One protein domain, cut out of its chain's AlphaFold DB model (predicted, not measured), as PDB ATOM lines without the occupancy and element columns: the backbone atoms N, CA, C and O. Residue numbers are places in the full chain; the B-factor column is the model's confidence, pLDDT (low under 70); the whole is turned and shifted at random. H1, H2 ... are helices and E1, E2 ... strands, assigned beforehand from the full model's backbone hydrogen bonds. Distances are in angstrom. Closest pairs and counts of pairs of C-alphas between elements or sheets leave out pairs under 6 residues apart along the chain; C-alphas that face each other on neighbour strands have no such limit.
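Overview. This is residues 17 to 63 of the 134 residues of the protein "4Fe-4S domain-containing protein" of Chloroflexi bacterium (UniProt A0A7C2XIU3). The model is an open, flat V: one arm is a two-stranded hairpin, E1 and E2, and the other is the single helix H1, with residues 38 to 44 as the link at the corner. Residues 39 to 63, H1 among them, stick out free of the hairpin. The printed part has 47 residues, with two named strands and one named helix in the order E1, E2, H1; the sheet, E1 - E2, is antiparallel and the class is mixed, helices and strands. The whole is extended, with a radius of gyration of the C-alphas of 18.1 A and spans of 51 by 27 by 9 A.

Arrangement. Begin with E1, residues 17 to 23, and set beside it E2, residues 31 to 37. They are a hairpin of antiparallel neighbour strands, with 160 degrees between their directions. C-alphas 18 and 35 face each other at 4.3 A. Look for N 17 and O 36 at 2.8 A, and N 32 and O 22 at 2.7 A, both within hydrogen-bond range. Go on to H1, residues 45 to 60, which is apart from E1. In H1 every O i to N i+4 pair is within hydrogen-bond range.

Along the chain. Find C-alpha 17 at (336.716, 15.156, 2.602); from there E1 runs 18.5 A to Pro 23. E2 runs 18.8 A from Thr 31 to C-alpha 37 at (330.582, 14.527, 3.812). H1 runs 22.6 A from Ile 45 to C-alpha 60 at (303.648, 1.703, 22.495).

Size, cuts and confidence. The two C-alphas farthest apart, those of Gly 29 and His 63, are 50.6 A from each other. The printed part has no cut, and the links E1 to E2 and E2 to H1 are short. The mean pLDDT of the printed part is 89.5, and no printed residue is under 70.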
ATOM      1  N   SER A  17     335.549  14.330   2.914       90.50
ATOM      2  CA  SER A  17     336.716  15.156   2.602       90.50
ATOM      3  C   SER A  17     337.229  15.848   3.859       90.50
ATOM      4  O   SER A  17     336.464  16.515   4.556       90.50
ATOM      5  N   LEU A  18     338.522  15.719   4.152       92.12
ATOM      6  CA  LEU A  18     339.151  16.405   5.277       92.12
ATOM      7  C   LEU A  18     339.128  17.925   5.060       92.12
ATOM      8  O   LEU A  18     339.657  18.414   4.067       92.12
ATOM      9  N   LEU A  19     338.553  18.675   6.003       91.31
ATOM     10  CA  LEU A  19     338.579  20.139   5.983       91.31
ATOM     11  C   LEU A  19     339.738  20.693   6.809       91.31
ATOM     12  O   LEU A  19     340.451  21.582   6.355       91.31
ATOM     13  N   ARG A  20     339.899  20.217   8.049       93.12
ATOM     14  CA  ARG A  20     340.921  20.725   8.976       93.12
ATOM     15  C   ARG A  20     341.151  19.776  10.142       93.12
ATOM     16  O   ARG A  20     340.259  19.025  10.531       93.12
ATOM     17  N   ILE A  21     342.340  19.876  10.724       92.81
ATOM     18  CA  ILE A  21     342.746  19.155  11.930       92.81
ATOM     19  C   ILE A  21     343.056  20.195  13.009       92.81
ATOM     20  O   ILE A  21     343.746  21.177  12.735       92.81
ATOM     21  N   LEU A  22     342.519  20.007  14.213       94.00
ATOM     22  CA  LEU A  22     342.702  20.915  15.349       94.00
ATOM     23  C   LEU A  22     343.183  20.146  16.578       94.00
ATOM     24  O   LEU A  22     342.711  19.034  16.795       94.00
ATOM     25  N   PRO A  23     344.066  20.703  17.418       91.69
ATOM     26  CA  PRO A  23     344.382  20.084  18.700       91.69
ATOM     27  C   PRO A  23     343.141  20.071  19.605       91.69
ATOM     28  O   PRO A  23     342.372  21.035  19.646       91.69
ATOM     29  N   CYS A  24     342.932  18.974  20.330       89.44
ATOM     30  CA  CYS A  24     341.883  18.885  21.335       89.44
ATOM     31  C   CYS A  24     342.302  19.678  22.578       89.44
ATOM     32  O   CYS A  24     343.298  19.353  23.219       89.44
ATOM     33  N   LEU A  25     341.525  20.704  22.935       91.12
ATOM     34  CA  LEU A  25     341.788  21.515  24.129       91.12
ATOM     35  C   LEU A  25     341.447  20.779  25.432       91.12
ATOM     36  O   LEU A  25     342.063  21.043  26.456       91.12
ATOM     37  N   ALA A  26     340.476  19.861  25.397       91.94
ATOM     38  CA  ALA A  26     340.057  19.098  26.571       91.94
ATOM     39  C   ALA A  26     341.019  17.946  26.906       91.94
ATOM     40  O   ALA A  26     341.092  17.520  28.054       91.94
ATOM     41  N   GLU A  27     341.758  17.444  25.913       91.62
ATOM     42  CA  GLU A  27     342.627  16.276  26.051       91.62
ATOM     43  C   GLU A  27     343.954  16.506  25.305       91.62
ATOM     44  O   GLU A  27     344.038  16.254  24.096       91.62
ATOM     45  N   PRO A  28     345.001  16.989  26.005       89.19
ATOM     46  CA  PRO A  28     346.314  17.226  25.415       89.19
ATOM     47  C   PRO A  28     346.861  15.968  24.727       89.19
ATOM     48  O   PRO A  28     346.867  14.883  25.301       89.19
ATOM     49  N   GLY A  29     347.318  16.114  23.481       89.12
ATOM     50  CA  GLY A  29     347.813  15.005  22.656       89.12
ATOM     51  C   GLY A  29     346.768  14.363  21.738       89.12
ATOM     52  O   GLY A  29     347.139  13.559  20.886       89.12
ATOM     53  N   LYS A  30     345.484  14.737  21.838       91.81
ATOM     54  CA  LYS A  30     344.453  14.339  20.865       91.81
ATOM     55  C   LYS A  30     344.237  15.409  19.795       91.81
ATOM     56  O   LYS A  30     344.411  16.602  20.037       91.81
ATOM     57  N   THR A  31     343.781  14.981  18.621       91.94
ATOM     58  CA  THR A  31     343.432  15.853  17.488       91.94
ATOM     59  C   THR A  31     341.983  15.636  17.066       91.94
ATOM     60  O   THR A  31     341.521  14.505  16.946       91.94
ATOM     61  N   ILE A  32     341.273  16.732  16.821       91.25
ATOM     62  CA  ILE A  32     339.924  16.786  16.266       91.25
ATOM     63  C   ILE A  32     340.046  16.887  14.748       91.25
ATOM     64  O   ILE A  32     340.626  17.837  14.220       91.25
ATOM     65  N   VAL A  33     339.475  15.912  14.050       91.19
ATOM     66  CA  VAL A  33     339.420  15.863  12.589       91.19
ATOM     67  C   VAL A  33     338.048  16.362  12.146       91.19
ATOM     68  O   VAL A  33     337.031  15.769  12.494       91.19
ATOM     69  N   ILE A  34     338.008  17.456  11.389       91.62
ATOM     70  CA  ILE A  34     336.768  18.004  10.828       91.62
ATOM     71  C   ILE A  34     336.730  17.647   9.347       91.62
ATOM     72  O   ILE A  34     337.605  18.062   8.588       91.62
ATOM     73  N   GLY A  35     335.708  16.898   8.938       89.94
ATOM     74  CA  GLY A  35     335.475  16.519   7.547       89.94
ATOM     75  C   GLY A  35     334.121  17.000   7.032       89.94
ATOM     76  O   GLY A  35     333.185  17.190   7.809       89.94
ATOM     77  N   LYS A  36     334.020  17.193   5.716       87.75
ATOM     78  CA  LYS A  36     332.762  17.444   5.010       87.75
ATOM     79  C   LYS A  36     332.326  16.157   4.304       87.75
ATOM     80  O   LYS A  36     333.093  15.660   3.477       87.75
ATOM     81  N   PRO A  37     331.133  15.623   4.594       88.31
ATOM     82  CA  PRO A  37     330.582  14.527   3.812       88.31
ATOM     83  C   PRO A  37     330.271  14.985   2.380       88.31
ATOM     84  O   PRO A  37     329.936  16.150   2.148       88.31
ATOM     85  N   ASP A  38     330.366  14.058   1.434       87.56
ATOM     86  CA  ASP A  38     329.927  14.204   0.037       87.56
ATOM     87  C   ASP A  38     328.484  14.711  -0.112       87.56
ATOM     88  O   ASP A  38     328.157  15.419  -1.067       87.56
ATOM     89  N   ARG A  39     327.629  14.404   0.862       81.19
ATOM     90  CA  ARG A  39     326.218  14.783   0.880       81.19
ATOM     91  C   ARG A  39     325.793  15.402   2.209       81.19
ATOM     92  O   ARG A  39     326.329  15.063   3.266       81.19
ATOM     93  N   PRO A  40     324.813  16.320   2.192       82.25
ATOM     94  CA  PRO A  40     324.380  16.993   3.404       82.25
ATOM     95  C   PRO A  40     323.656  16.020   4.343       82.25
ATOM     96  O   PRO A  40     322.821  15.220   3.919       82.25
ATOM     97  N   LEU A  41     323.918  16.144   5.650       77.25
ATOM     98  CA  LEU A  41     323.259  15.318   6.670       77.25
ATOM     99  C   LEU A  41     321.735  15.512   6.694       77.25
ATOM    100  O   LEU A  41     321.025  14.644   7.188       77.25
ATOM    101  N   THR A  42     321.216  16.606   6.127       81.50
ATOM    102  CA  THR A  42     319.773  16.862   5.996       81.50
ATOM    103  C   THR A  42     319.035  15.759   5.246       81.50
ATOM    104  O   THR A  42     317.874  15.514   5.543       81.50
ATOM    105  N   VAL A  43     319.706  15.056   4.330       79.75
ATOM    106  CA  VAL A  43     319.132  13.903   3.620       79.75
ATOM    107  C   VAL A  43     319.069  12.668   4.525       79.75
ATOM    108  O   VAL A  43     318.193  11.830   4.359       79.75
ATOM    109  N   VAL A  44     319.964  12.557   5.511       76.50
ATOM    110  CA  VAL A  44     320.059  11.403   6.422       76.50
ATOM    111  C   VAL A  44     319.121  11.543   7.627       76.50
ATOM    112  O   VAL A  44     318.564  10.553   8.098       76.50
ATOM    113  N   ILE A  45     318.908  12.768   8.113       81.62
ATOM    114  CA  ILE A  45     318.087  13.054   9.303       81.62
ATOM    115  C   ILE A  45     316.671  12.436   9.238       81.62
ATOM    116  O   ILE A  45     316.257  11.846  10.239       81.62
ATOM    117  N   PRO A  46     315.934  12.478   8.108       85.06
ATOM    118  CA  PRO A  46     314.622  11.839   8.004       85.06
ATOM    119  C   PRO A  46     314.639  10.329   8.268       85.06
ATOM    120  O   PRO A  46     313.693   9.807   8.849       85.06
ATOM    121  N   PHE A  47     315.716   9.621   7.909       82.94
ATOM    122  CA  PHE A  47     315.838   8.184   8.183       82.94
ATOM    123  C   PHE A  47     315.993   7.904   9.682       82.94
ATOM    124  O   PHE A  47     315.409   6.953  10.194       82.94
ATOM    125  N   LEU A  48     316.736   8.754  10.400       85.62
ATOM    126  CA  LEU A  48     316.863   8.656  11.857       85.62
ATOM    127  C   LEU A  48     315.534   8.951  12.556       85.62
ATOM    128  O   LEU A  48     315.192   8.279  13.528       85.62
ATOM    129  N   ALA A  49     314.772   9.923  12.045       87.31
ATOM    130  CA  ALA A  49     313.427  10.204  12.534       87.31
ATOM    131  C   ALA A  49     312.500   9.001  12.312       87.31
ATOM    132  O   ALA A  49     311.895   8.532  13.268       87.31
ATOM    133  N   ALA A  50     312.480   8.432  11.103       88.12
ATOM    134  CA  ALA A  50     311.684   7.245  10.796       88.12
ATOM    135  C   ALA A  50     312.057   6.041  11.680       88.12
ATOM    136  O   ALA A  50     311.175   5.332  12.157       88.12
ATOM    137  N   LEU A  51     313.351   5.830  11.945       91.12
ATOM    138  CA  LEU A  51     313.815   4.777  12.848       91.12
ATOM    139  C   LEU A  51     313.314   5.002  14.278       91.12
ATOM    140  O   LEU A  51     312.767   4.085  14.889       91.12
ATOM    141  N   ARG A  52     313.482   6.218  14.809       93.12
ATOM    142  CA  ARG A  52     312.970   6.590  16.133       93.12
ATOM    143  C   ARG A  52     311.462   6.363  16.213       93.12
ATOM    144  O   ARG A  52     310.988   5.781  17.183       93.12
ATOM    145  N   ASP A  53     310.723   6.804  15.204       94.06
ATOM    146  CA  ASP A  53     309.267   6.711  15.182       94.06
ATOM    147  C   ASP A  53     308.816   5.242  15.121       94.06
ATOM    148  O   ASP A  53     307.918   4.844  15.860       94.06
ATOM    149  N   ALA A  54     309.504   4.396  14.346       92.94
ATOM    150  CA  ALA A  54     309.257   2.953  14.309       92.94
ATOM    151  C   ALA A  54     309.554   2.261  15.654       92.94
ATOM    152  O   ALA A  54     308.779   1.409  16.102       92.94
ATOM    153  N   ILE A  55     310.654   2.634  16.318       94.62
ATOM    154  CA  ILE A  55     311.000   2.131  17.657       94.62
ATOM    155  C   ILE A  55     309.909   2.516  18.658       94.62
ATOM    156  O   ILE A  55     309.420   1.662  19.397       94.62
ATOM    157  N   ASN A  56     309.495   3.784  18.651       96.62
ATOM    158  CA  ASN A  56     308.482   4.294  19.568       96.62
ATOM    159  C   ASN A  56     307.119   3.631  19.333       96.62
ATOM    160  O   ASN A  56     306.511   3.154  20.287       96.62
ATOM    161  N   ALA A  57     306.685   3.492  18.078       93.69
ATOM    162  CA  ALA A  57     305.451   2.783  17.741       93.69
ATOM    163  C   ALA A  57     305.489   1.316  18.213       93.69
ATOM    164  O   ALA A  57     304.532   0.808  18.800       93.69
ATOM    165  N   THR A  58     306.627   0.636  18.032       92.38
ATOM    166  CA  THR A  58     306.818  -0.735  18.533       92.38
ATOM    167  C   THR A  58     306.710  -0.791  20.061       92.38
ATOM    168  O   THR A  58     306.098  -1.708  20.612       92.38
ATOM    169  N   TRP A  59     307.270   0.198  20.760       93.31
ATOM    170  CA  TRP A  59     307.226   0.288  22.219       93.31
ATOM    171  C   TRP A  59     305.817   0.547  22.773       93.31
ATOM    172  O   TRP A  59     305.432  -0.050  23.787       93.31
ATOM    173  N   GLU A  60     305.038   1.410  22.122       95.44
ATOM    174  CA  GLU A  60     303.648   1.703  22.495       95.44
ATOM    175  C   GLU A  60     302.771   0.449  22.394       95.44
ATOM    176  O   GLU A  60     302.017   0.120  23.317       95.44
ATOM    177  N   HIS A  61     302.951  -0.325  21.323       94.88
ATOM    178  CA  HIS A  61     302.183  -1.544  21.065       94.88
ATOM    179  C   HIS A  61     302.807  -2.817  21.651       94.88
ATOM    180  O   HIS A  61     302.320  -3.917  21.383       94.88
ATOM    181  N   ARG A  62     303.827  -2.703  22.513       93.44
ATOM    182  CA  ARG A  62     304.561  -3.862  23.056       93.44
ATOM    183  C   ARG A  62     303.679  -4.912  23.737       93.44
ATOM    184  O   ARG A  62     303.995  -6.092  23.695       93.44
ATOM    185  N   HIS A  63     302.559  -4.497  24.331       92.25
ATOM    186  CA  HIS A  63     301.608  -5.389  25.006       92.25
ATOM    187  C   HIS A  63     300.934  -6.387  24.049       92.25
ATOM    188  O   HIS A  63     300.426  -7.414  24.488       92.25
TER     189      HIS A  63